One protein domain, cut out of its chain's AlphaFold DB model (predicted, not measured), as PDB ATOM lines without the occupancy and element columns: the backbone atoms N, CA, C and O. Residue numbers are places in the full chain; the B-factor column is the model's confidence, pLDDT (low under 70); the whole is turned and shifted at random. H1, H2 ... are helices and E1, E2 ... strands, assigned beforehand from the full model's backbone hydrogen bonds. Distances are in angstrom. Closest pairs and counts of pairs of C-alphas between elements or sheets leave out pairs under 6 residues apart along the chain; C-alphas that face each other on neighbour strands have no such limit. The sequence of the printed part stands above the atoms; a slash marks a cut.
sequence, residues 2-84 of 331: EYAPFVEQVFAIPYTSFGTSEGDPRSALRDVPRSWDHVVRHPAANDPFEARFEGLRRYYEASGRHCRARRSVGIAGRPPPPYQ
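Overview. This is residues 2 to 84 of the 331 residues of an uncharacterized protein of Actinobacteria bacterium (UniProt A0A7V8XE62). Two parallel strands, E1 and E2, lie side by side, joined through short H2 and the long helix H3. Short H1 packs on H3, and residues 3 to 9 stick out. The 83 printed residues run H1, E1, H2, H3, E2, mixed helices and strands, with only 36 in named elements. The whole is only just compact, close to loose, with a radius of gyration of the C-alphas of 13.8 A, spanning 38 by 28 by 25 A.

Along the chain. After unnamed residues 2 to 24 comes H1, residues 25 to 28, from C-alpha 25 at (29.630, -19.422, -7.158). E1, residues 35 to 41, is 14.7 A long; H2 is residues 43 to 46; H3, residues 54 to 66, is 18.1 A. E2, residues 68 to 75, is 14.4 A and ends at (31.752, -0.313, -13.615).

Arrangement. E1 and E2 are parallel at 11 degrees, with N 36 and O 68 2.9 A apart, within hydrogen-bond range. E2 bends by 111 degrees at residue 71. E1, H2, H3 and E2 form a strand-helix-strand unit, parallel neighbour strands with helices between, its crossover right-handed. H3 touches H1, closest C-alphas Pro 25 and Tyr 59, 5.3 A. In H3 every O i to N i+4 pair is within range; H1 and H2 are too short for one.

Size, cuts and confidence. The farthest C-alphas, Glu 22 and Gln 84, are 40.0 A apart. The printed part has no cut and no long link between its named elements, and no printed residue is under 70 in pLDDT.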
ATOM      1  N   GLU A   2      49.774 -17.252 -21.088       83.88
ATOM      2  CA  GLU A   2      50.919 -17.750 -21.864       83.88
ATOM      3  C   GLU A   2      51.308 -16.887 -23.076       83.88
ATOM      4  O   GLU A   2      52.489 -16.647 -23.275       83.88
ATOM      5  N   TYR A   3      50.332 -16.349 -23.816       91.56
ATOM      6  CA  TYR A   3      50.584 -15.547 -25.025       91.56
ATOM      7  C   TYR A   3      50.329 -14.047 -24.856       91.56
ATOM      8  O   TYR A   3      50.326 -13.314 -25.834       91.56
ATOM      9  N   ALA A   4      50.024 -13.580 -23.645       93.88
ATOM     10  CA  ALA A   4      49.670 -12.190 -23.373       93.88
ATOM     11  C   ALA A   4      50.630 -11.642 -22.306       93.88
ATOM     12  O   ALA A   4      50.292 -11.704 -21.122       93.88
ATOM     13  N   PRO A   5      51.810 -11.118 -22.689       93.25
ATOM     14  CA  PRO A   5      52.867 -10.729 -21.745       93.25
ATOM     15  C   PRO A   5      52.448  -9.593 -20.797       93.25
ATOM     16  O   PRO A   5      53.008  -9.433 -19.720       93.25
ATOM     17  N   PHE A   6      51.420  -8.829 -21.169       91.94
ATOM     18  CA  PHE A   6      50.798  -7.789 -20.346       91.94
ATOM     19  C   PHE A   6      49.797  -8.334 -19.306       91.94
ATOM     20  O   PHE A   6      49.155  -7.560 -18.597       91.94
ATOM     21  N   VAL A   7      49.624  -9.657 -19.218       93.38
ATOM     22  CA  VAL A   7      48.795 -10.330 -18.213       93.38
ATOM     23  C   VAL A   7      49.684 -11.231 -17.368       93.38
ATOM     24  O   VAL A   7      50.099 -12.290 -17.824       93.38
ATOM     25  N   GLU A   8      49.917 -10.857 -16.113       92.06
ATOM     26  CA  GLU A   8      50.758 -11.642 -15.197       92.06
ATOM     27  C   GLU A   8      50.044 -12.897 -14.673       92.06
ATOM     28  O   GLU A   8      50.638 -13.967 -14.556       92.06
ATOM     29  N   GLN A   9      48.751 -12.780 -14.355       93.38
ATOM     30  CA  GLN A   9      47.996 -13.859 -13.728       93.38
ATOM     31  C   GLN A   9      46.529 -13.855 -14.162       93.38
ATOM     32  O   GLN A   9      45.895 -12.808 -14.283       93.38
ATOM     33  N   VAL A  10      45.974 -15.050 -14.373       93.19
ATOM     34  CA  VAL A  10      44.545 -15.267 -14.636       93.19
ATOM     35  C   VAL A  10      44.001 -16.226 -13.596       93.19
ATOM     36  O   VAL A  10      44.574 -17.283 -13.347       93.19
ATOM     37  N   PHE A  11      42.852 -15.866 -13.042       93.44
ATOM     38  CA  PHE A  11      42.098 -16.709 -12.129       93.44
ATOM     39  C   PHE A  11      40.835 -17.165 -12.846       93.44
ATOM     40  O   PHE A  11      39.845 -16.437 -12.912       93.44
ATOM     41  N   ALA A  12      40.902 -18.347 -13.458       91.31
ATOM     42  CA  ALA A  12      39.753 -18.935 -14.127       91.31
ATOM     43  C   ALA A  12      38.676 -19.280 -13.091       91.31
ATOM     44  O   ALA A  12      38.962 -19.908 -12.074       91.31
ATOM     45  N   ILE A  13      37.436 -18.878 -13.363       91.75
ATOM     46  CA  ILE A  13      36.296 -19.141 -12.486       91.75
ATOM     47  C   ILE A  13      35.465 -20.252 -13.132       91.75
ATOM     48  O   ILE A  13      34.802 -19.995 -14.142       91.75
ATOM     49  N   PRO A  14      35.469 -21.482 -12.588       90.31
ATOM     50  CA  PRO A  14      34.755 -22.617 -13.162       90.31
ATOM     51  C   PRO A  14      33.261 -22.578 -12.793       90.31
ATOM     52  O   PRO A  14      32.726 -23.511 -12.199       90.31
ATOM     53  N   TYR A  15      32.578 -21.475 -13.112       90.88
ATOM     54  CA  TYR A  15      31.140 -21.311 -12.906       90.88
ATOM     55  C   TYR A  15      30.445 -21.054 -14.243       90.88
ATOM     56  O   TYR A  15      30.695 -20.044 -14.899       90.88
ATOM     57  N   THR A  16      29.588 -21.986 -14.662       87.38
ATOM     58  CA  THR A  16      28.934 -21.967 -15.983       87.38
ATOM     59  C   THR A  16      27.408 -21.959 -15.916       87.38
ATOM     60  O   THR A  16      26.763 -21.662 -16.924       87.38
ATOM     61  N   SER A  17      26.827 -22.226 -14.745       88.56
ATOM     62  CA  SER A  17      25.382 -22.338 -14.514       88.56
ATOM     63  C   SER A  17      24.696 -20.974 -14.403       88.56
ATOM     64  O   SER A  17      23.989 -20.702 -13.446       88.56
ATOM     65  N   PHE A  18      24.900 -20.077 -15.370       86.12
ATOM     66  CA  PHE A  18      24.367 -18.710 -15.304       86.12
ATOM     67  C   PHE A  18      22.837 -18.638 -15.416       86.12
ATOM     68  O   PHE A  18      22.224 -17.750 -14.829       86.12
ATOM     69  N   GLY A  19      22.219 -19.573 -16.143       84.38
ATOM     70  CA  GLY A  19      20.767 -19.625 -16.333       84.38
ATOM     71  C   GLY A  19      19.995 -20.352 -15.229       84.38
ATOM     72  O   GLY A  19      18.772 -20.262 -15.203       84.38
ATOM     73  N   THR A  20      20.675 -21.066 -14.329       84.81
ATOM     74  CA  THR A  20      20.052 -21.904 -13.290       84.81
ATOM     75  C   THR A  20      20.667 -21.622 -11.920       84.81
ATOM     76  O   THR A  20      21.615 -20.855 -11.789       84.81
ATOM     77  N   SER A  21      20.128 -22.229 -10.866       81.88
ATOM     78  CA  SER A  21      20.663 -22.142  -9.502       81.88
ATOM     79  C   SER A  21      21.660 -23.261  -9.166       81.88
ATOM     80  O   SER A  21      22.061 -23.410  -8.008       81.88
ATOM     81  N   GLU A  22      22.083 -24.043 -10.160       88.25
ATOM     82  CA  GLU A  22      23.024 -25.140  -9.956       88.25
ATOM     83  C   GLU A  22      24.436 -24.629  -9.628       88.25
ATOM     84  O   GLU A  22      24.904 -23.613 -10.148       88.25
ATOM     85  N   GLY A  23      25.123 -25.351  -8.742       87.81
ATOM     86  CA  GLY A  23      26.460 -25.000  -8.272       87.81
ATOM     87  C   GLY A  23      26.502 -23.879  -7.222       87.81
ATOM     88  O   GLY A  23      25.507 -23.222  -6.894       87.81
ATOM     89  N   ASP A  24      27.696 -23.669  -6.667       91.44
ATOM     90  CA  ASP A  24      27.977 -22.591  -5.716       91.44
ATOM     91  C   ASP A  24      29.038 -21.633  -6.286       91.44
ATOM     92  O   ASP A  24      30.218 -21.997  -6.354       91.44
ATOM     93  N   PRO A  25      28.666 -20.391  -6.652       93.81
ATOM     94  CA  PRO A  25      29.630 -19.422  -7.158       93.81
ATOM     95  C   PRO A  25      30.692 -19.042  -6.116       93.81
ATOM     96  O   PRO A  25      31.780 -18.628  -6.499       93.81
ATOM     97  N   ARG A  26      30.436 -19.200  -4.805       94.06
ATOM     98  CA  ARG A  26      31.451 -18.925  -3.771       94.06
ATOM     99  C   ARG A  26      32.577 -19.949  -3.819       94.06
ATOM    100  O   ARG A  26      33.740 -19.565  -3.747       94.06
ATOM    101  N   SER A  27      32.231 -21.225  -3.980       94.38
ATOM    102  CA  SER A  27      33.203 -22.292  -4.204       94.38
ATOM    103  C   SER A  27      34.029 -22.039  -5.471       94.38
ATOM    104  O   SER A  27      35.252 -22.122  -5.427       94.38
ATOM    105  N   ALA A  28      33.391 -21.611  -6.568       94.38
ATOM    106  CA  ALA A  28      34.091 -21.293  -7.818       94.38
ATOM    107  C   ALA A  28      35.057 -20.094  -7.710       94.38
ATOM    108  O   ALA A  28      35.994 -19.983  -8.494       94.38
ATOM    109  N   LEU A  29      34.855 -19.201  -6.737       96.50
ATOM    110  CA  LEU A  29      35.720 -18.046  -6.481       96.50
ATOM    111  C   LEU A  29      36.880 -18.349  -5.520       96.50
ATOM    112  O   LEU A  29      37.688 -17.459  -5.260       96.50
ATOM    113  N   ARG A  30      36.979 -19.568  -4.970       95.75
ATOM    114  CA  ARG A  30      37.927 -19.902  -3.888       95.75
ATOM    115  C   ARG A  30      39.386 -19.568  -4.211       95.75
ATOM    116  O   ARG A  30      40.099 -19.116  -3.320       95.75
ATOM    117  N   ASP A  31      39.782 -19.756  -5.468       95.31
ATOM    118  CA  ASP A  31      41.159 -19.576  -5.936       95.31
ATOM    119  C   ASP A  31      41.412 -18.151  -6.469       95.31
ATOM    120  O   ASP A  31      42.545 -17.793  -6.781       95.31
ATOM    121  N   VAL A  32      40.376 -17.305  -6.532       96.50
ATOM    122  CA  VAL A  32      40.500 -15.886  -6.888       96.50
ATOM    123  C   VAL A  32      40.959 -15.101  -5.649       96.50
ATOM    124  O   VAL A  32      40.326 -15.214  -4.594       96.50
ATOM    125  N   PRO A  33      42.002 -14.255  -5.727       96.94
ATOM    126  CA  PRO A  33      42.395 -13.382  -4.635       96.94
ATOM    127  C   PRO A  33      41.242 -12.507  -4.159       96.94
ATOM    128  O   PRO A  33      40.414 -12.035  -4.939       96.94
ATOM    129  N   ARG A  34      41.192 -12.263  -2.850       97.31
ATOM    130  CA  ARG A  34      40.164 -11.395  -2.267       97.31
ATOM    131  C   ARG A  34      40.522  -9.922  -2.352       97.31
ATOM    132  O   ARG A  34      39.618  -9.113  -2.469       97.31
ATOM    133  N   SER A  35      41.797  -9.563  -2.266       97.69
ATOM    134  CA  SER A  35      42.232  -8.163  -2.215       97.69
ATOM    135  C   SER A  35      42.787  -7.717  -3.560       97.69
ATOM    136  O   SER A  35      43.737  -8.312  -4.056       97.69
ATOM    137  N   TRP A  36      42.231  -6.635  -4.093       96.81
ATOM    138  CA  TRP A  36      42.609  -6.016  -5.361       96.81
ATOM    139  C   TRP A  36      42.765  -4.514  -5.164       96.81
ATOM    140  O   TRP A  36      42.082  -3.938  -4.322       96.81
ATOM    141  N   ASP A  37      43.612  -3.837  -5.935       96.38
ATOM    142  CA  ASP A  37      43.625  -2.369  -5.900       96.38
ATOM    143  C   ASP A  37      42.341  -1.790  -6.488       96.38
ATOM    144  O   ASP A  37      41.701  -0.932  -5.876       96.38
ATOM    145  N   HIS A  38      41.914  -2.346  -7.618       95.69
ATOM    146  CA  HIS A  38      40.727  -1.931  -8.342       95.69
ATOM    147  C   HIS A  38      39.849  -3.142  -8.658       95.69
ATOM    148  O   HIS A  38      40.351  -4.194  -9.042       95.69
ATOM    149  N   VAL A  39      38.533  -2.991  -8.511       95.12
ATOM    150  CA  VAL A  39      37.548  -3.998  -8.932       95.12
ATOM    151  C   VAL A  39      36.596  -3.341  -9.920       95.12
ATOM    152  O   VAL A  39      35.840  -2.447  -9.549       95.12
ATOM    153  N   VAL A  40      36.613  -3.784 -11.175       93.62
ATOM    154  CA  VAL A  40      35.707  -3.285 -12.216       93.62
ATOM    155  C   VAL A  40      34.597  -4.307 -12.434       93.62
ATOM    156  O   VAL A  40      34.860  -5.468 -12.734       93.62
ATOM    157  N   ARG A  41      33.344  -3.888 -12.246       91.31
ATOM    158  CA  ARG A  41      32.162  -4.744 -12.393       91.31
ATOM    159  C   ARG A  41      31.577  -4.631 -13.793       91.31
ATOM    160  O   ARG A  41      31.583  -3.555 -14.385       91.31
ATOM    161  N   HIS A  42      31.009  -5.719 -14.294       88.56
ATOM    162  CA  HIS A  42      30.235  -5.678 -15.529       88.56
ATOM    163  C   HIS A  42      28.932  -4.872 -15.310       88.56
ATOM    164  O   HIS A  42      28.273  -5.087 -14.289       88.56
ATOM    165  N   PRO A  43      28.524  -3.968 -16.224       85.56
ATOM    166  CA  PRO A  43      27.316  -3.148 -16.061       85.56
ATOM    167  C   PRO A  43      26.035  -3.985 -15.917       85.56
ATOM    168  O   PRO A  43      25.164  -3.622 -15.127       85.56
ATOM    169  N   ALA A  44      25.979  -5.150 -16.577       84.00
ATOM    170  CA  ALA A  44      24.891  -6.131 -16.443       84.00
ATOM    171  C   ALA A  44      24.591  -6.563 -14.999       84.00
ATOM    172  O   ALA A  44      23.498  -7.040 -14.725       84.00
ATOM    173  N   ALA A  45      25.526  -6.391 -14.055       82.31
ATOM    174  CA  ALA A  45      25.273  -6.701 -12.649       82.31
ATOM    175  C   ALA A  45      24.108  -5.891 -12.046       82.31
ATOM    176  O   ALA A  45      23.545  -6.308 -11.038       82.31
ATOM    177  N   ASN A  46      23.756  -4.754 -12.658       81.38
ATOM    178  CA  ASN A  46      22.641  -3.902 -12.247       81.38
ATOM    179  C   ASN A  46      21.524  -3.822 -13.306       81.38
ATOM    180  O   ASN A  46      20.629  -2.991 -13.168       81.38
ATOM    181  N   ASP A  47      21.584  -4.630 -14.366       84.25
ATOM    182  CA  ASP A  47      20.576  -4.626 -15.427       84.25
ATOM    183  C   ASP A  47      19.353  -5.472 -15.003       84.25
ATOM    184  O   ASP A  47      19.507  -6.666 -14.711       84.25
ATOM    185  N   PRO A  48      18.131  -4.896 -14.963       84.56
ATOM    186  CA  PRO A  48      16.914  -5.637 -14.634       84.56
ATOM    187  C   PRO A  48      16.643  -6.837 -15.547       84.56
ATOM    188  O   PRO A  48      16.072  -7.828 -15.092       84.56
ATOM    189  N   PHE A  49      17.039  -6.772 -16.821       83.94
ATOM    190  CA  PHE A  49      16.878  -7.884 -17.752       83.94
ATOM    191  C   PHE A  49      17.773  -9.057 -17.362       83.94
ATOM    192  O   PHE A  49      17.318 -10.194 -17.305       83.94
ATOM    193  N   GLU A  50      19.030  -8.781 -17.034       83.75
ATOM    194  CA  GLU A  50      20.019  -9.797 -16.666       83.75
ATOM    195  C   GLU A  50      19.728 -10.408 -15.289       83.75
ATOM    196  O   GLU A  50      20.021 -11.580 -15.043       83.75
ATOM    197  N   ALA A  51      19.045  -9.665 -14.413       82.12
ATOM    198  CA  ALA A  51      18.588 -10.156 -13.115       82.12
ATOM    199  C   ALA A  51      17.639 -11.371 -13.201       82.12
ATOM    200  O   ALA A  51      17.484 -12.083 -12.205       82.12
ATOM    201  N   ARG A  52      17.040 -11.648 -14.374       87.56
ATOM    202  CA  ARG A  52      16.218 -12.851 -14.612       87.56
ATOM    203  C   ARG A  52      17.030 -14.151 -14.618       87.56
ATOM    204  O   ARG A  52      16.461 -15.222 -14.426       87.56
ATOM    205  N   PHE A  53      18.340 -14.071 -14.851       90.25
ATOM    206  CA  PHE A  53      19.236 -15.222 -14.856       90.25
ATOM    207  C   PHE A  53      19.759 -15.465 -13.437       90.25
ATOM    208  O   PHE A  53      20.688 -14.804 -12.967       90.25
ATOM    209  N   GLU A  54      19.134 -16.405 -12.722       90.12
ATOM    210  CA  GLU A  54      19.374 -16.585 -11.286       90.12
ATOM    211  C   GLU A  54      20.845 -16.877 -10.953       90.12
ATOM    212  O   GLU A  54      21.400 -16.275 -10.027       90.12
ATOM    213  N   GLY A  55      21.494 -17.764 -11.707       92.50
ATOM    214  CA  GLY A  55      22.898 -18.110 -11.499       92.50
ATOM    215  C   GLY A  55      23.835 -16.932 -11.739       92.50
ATOM    216  O   GLY A  55      24.747 -16.692 -10.949       92.50
ATOM    217  N   LEU A  56      23.568 -16.126 -12.771       92.00
ATOM    218  CA  LEU A  56      24.311 -14.896 -13.048       92.00
ATOM    219  C   LEU A  56      24.174 -13.885 -11.906       92.00
ATOM    220  O   LEU A  56      25.177 -13.358 -11.421       92.00
ATOM    221  N   ARG A  57      22.953 -13.678 -11.402       91.12
ATOM    222  CA  ARG A  57      22.700 -12.825 -10.232       91.12
ATOM    223  C   ARG A  57      23.458 -13.325  -8.998       91.12
ATOM    224  O   ARG A  57      24.129 -12.539  -8.328       91.12
ATOM    225  N   ARG A  58      23.393 -14.631  -8.703       92.88
ATOM    226  CA  ARG A  58      24.123 -15.256  -7.582       92.88
ATOM    227  C   ARG A  58      25.636 -15.114  -7.737       92.88
ATOM    228  O   ARG A  58      26.324 -14.877  -6.744       92.88
ATOM    229  N   TYR A  59      26.150 -15.223  -8.958       93.94
ATOM    230  CA  TYR A  59      27.559 -15.010  -9.262       93.94
ATOM    231  C   TYR A  59      27.993 -13.557  -9.030       93.94
ATOM    232  O   TYR A  59      29.006 -13.327  -8.366       93.94
ATOM    233  N   TYR A  60      27.223 -12.568  -9.494       93.50
ATOM    234  CA  TYR A  60      27.526 -11.155  -9.237       93.50
ATOM    235  C   TYR A  60      27.477 -10.809  -7.742       93.50
ATOM    236  O   TYR A  60      28.352 -10.101  -7.243       93.50
ATOM    237  N   GLU A  61      26.520 -11.364  -6.995       92.88
ATOM    238  CA  GLU A  61      26.444 -11.198  -5.540       92.88
ATOM    239  C   GLU A  61      27.654 -11.832  -4.828       92.88
ATOM    240  O   GLU A  61      28.262 -11.216  -3.948       92.88
ATOM    241  N   ALA A  62      28.029 -13.058  -5.211       95.31
ATOM    242  CA  ALA A  62      29.163 -13.767  -4.625       95.31
ATOM    243  C   ALA A  62      30.498 -13.075  -4.935       95.31
ATOM    244  O   ALA A  62      31.271 -12.810  -4.013       95.31
ATOM    245  N   SER A  63      30.746 -12.722  -6.198       95.38
ATOM    246  CA  SER A  63      31.964 -12.018  -6.623       95.38
ATOM    247  C   SER A  63      32.061 -10.623  -6.007       95.38
ATOM    248  O   SER A  63      33.126 -10.241  -5.524       95.38
ATOM    249  N   GLY A  64      30.941  -9.900  -5.904       94.06
ATOM    250  CA  GLY A  64      30.871  -8.599  -5.240       94.06
ATOM    251  C   GLY A  64      31.193  -8.639  -3.741       94.06
ATOM    252  O   GLY A  64      31.698  -7.651  -3.215       94.06
ATOM    253  N   ARG A  65      30.929  -9.765  -3.057       95.06
ATOM    254  CA  ARG A  65      31.320  -9.993  -1.650       95.06
ATOM    255  C   ARG A  65      32.743 -10.531  -1.498       95.06
ATOM    256  O   ARG A  65      33.380 -10.283  -0.475       95.06
ATOM    257  N   HIS A  66      33.211 -11.311  -2.471       97.25
ATOM    258  CA  HIS A  66      34.522 -11.956  -2.437       97.25
ATOM    259  C   HIS A  66      35.655 -10.968  -2.723       97.25
ATOM    260  O   HIS A  66      36.624 -10.918  -1.964       97.25
ATOM    261  N   CYS A  67      35.508 -10.154  -3.772       96.81
ATOM    262  CA  CYS A  67      36.513  -9.185  -4.197       96.81
ATOM    263  C   CYS A  67      36.399  -7.873  -3.406       96.81
ATOM    264  O   CYS A  67      35.367  -7.204  -3.402       96.81
ATOM    265  N   ARG A  68      37.498  -7.475  -2.771       97.00
ATOM    266  CA  ARG A  68      37.666  -6.267  -1.963       97.00
ATOM    267  C   ARG A  68      38.639  -5.335  -2.668       97.00
ATOM    268  O   ARG A  68      39.805  -5.680  -2.848       97.00
ATOM    269  N   ALA A  69      38.161  -4.155  -3.040       96.75
ATOM    270  CA  ALA A  69      39.010  -3.113  -3.596       96.75
ATOM    271  C   ALA A  69      39.705  -2.321  -2.480       96.75
ATOM    272  O   ALA A  69      39.052  -1.902  -1.526       96.75
ATOM    273  N   ARG A  70      41.011  -2.073  -2.619       97.06
ATOM    274  CA  ARG A  70      41.785  -1.176  -1.748       97.06
ATOM    275  C   ARG A  70      41.619   0.288  -2.141       97.06
ATOM    276  O   ARG A  70      41.701   1.149  -1.274       97.06
ATOM    277  N   ARG A  71      41.418   0.566  -3.434       95.62
ATOM    278  CA  ARG A  71      41.348   1.930  -3.978       95.62
ATOM    279  C   ARG A  71      39.978   2.263  -4.544       95.62
ATOM    280  O   ARG A  71      39.392   3.256  -4.134       95.62
ATOM    281  N   SER A  72      39.453   1.463  -5.476       94.69
ATOM    282  CA  SER A  72      38.149   1.768  -6.077       94.69
ATOM    283  C   SER A  72      37.379   0.554  -6.585       94.69
ATOM    284  O   SER A  72      37.944  -0.442  -7.043       94.69
ATOM    285  N   VAL A  73      36.053   0.679  -6.537       93.44
ATOM    286  CA  VAL A  73      35.117  -0.196  -7.244       93.44
ATOM    287  C   VAL A  73      34.496   0.615  -8.375       93.44
ATOM    288  O   VAL A  73      33.901   1.660  -8.125       93.44
ATOM    289  N   GLY A  74      34.652   0.144  -9.608       91.88
ATOM    290  CA  GLY A  74      34.123   0.776 -10.813       91.88
ATOM    291  C   GLY A  74      33.141  -0.120 -11.563       91.88
ATOM    292  O   GLY A  74      32.890  -1.265 -11.183       91.88
ATOM    293  N   ILE A  75      32.605   0.407 -12.661       90.12
ATOM    294  CA  ILE A  75      31.752  -0.313 -13.615       90.12
ATOM    295  C   ILE A  75      32.404  -0.181 -14.995       90.12
ATOM    296  O   ILE A  75      32.849   0.909 -15.351       90.12
ATOM    297  N   ALA A  76      32.483  -1.266 -15.764       85.56
ATOM    298  CA  ALA A  76      33.011  -1.222 -17.127       85.56
ATOM    299  C   ALA A  76      32.179  -0.256 -17.994       85.56
ATOM    300  O   ALA A  76      30.955  -0.209 -17.871       85.56
ATOM    301  N   GLY A  77      32.847   0.545 -18.826       78.00
ATOM    302  CA  GLY A  77      32.222   1.638 -19.589       78.00
ATOM    303  C   GLY A  77      32.059   2.957 -18.814       78.00
ATOM    304  O   GLY A  77      31.517   3.921 -19.342       78.00
ATOM    305  N   ARG A  78      32.517   3.032 -17.557       83.94
ATOM    306  CA  ARG A  78      32.709   4.284 -16.795       83.94
ATOM    307  C   ARG A  78      34.208   4.618 -16.729       83.94
ATOM    308  O   ARG A  78      35.003   3.768 -17.131       83.94
ATOM    309  N   PRO A  79      34.612   5.809 -16.231       85.62
ATOM    310  CA  PRO A  79      36.027   6.155 -16.123       85.62
ATOM    311  C   PRO A  79      36.831   5.017 -15.465       85.62
ATOM    312  O   PRO A  79      36.488   4.605 -14.348       85.62
ATOM    313  N   PRO A  80      37.826   4.447 -16.168       87.25
ATOM    314  CA  PRO A  80      38.531   3.258 -15.710       87.25
ATOM    315  C   PRO A  80      39.512   3.595 -14.575       87.25
ATOM    316  O   PRO A  80      39.831   4.765 -14.346       87.25
ATOM    317  N   PRO A  81      40.027   2.579 -13.857       90.88
ATOM    318  CA  PRO A  81      41.226   2.742 -13.039       90.88
ATOM    319  C   PRO A  81      42.374   3.384 -13.835       90.88
ATOM    320  O   PRO A  81      42.414   3.199 -15.049       90.88
ATOM    321  N   PRO A  82      43.324   4.084 -13.185       88.81
ATOM    322  CA  PRO A  82      44.482   4.646 -13.874       88.81
ATOM    323  C   PRO A  82      45.238   3.575 -14.664       88.81
ATOM    324  O   PRO A  82      45.552   2.511 -14.129       88.81
ATOM    325  N   TYR A  83      45.535   3.871 -15.922       88.31
ATOM    326  CA  TYR A  83      46.250   2.997 -16.844       88.31
ATOM    327  C   TYR A  83      47.069   3.855 -17.808       88.31
ATOM    328  O   TYR A  83      46.835   5.059 -17.930       88.31
ATOM    329  N   GLN A  84      48.050   3.246 -18.468       89.00
ATOM    330  CA  GLN A  84      48.772   3.903 -19.549       89.00
ATOM    331  C   GLN A  84      47.939   3.771 -20.833       89.00
ATOM    332  O   GLN A  84      47.658   2.635 -21.218       89.00
TER     333      GLN A  84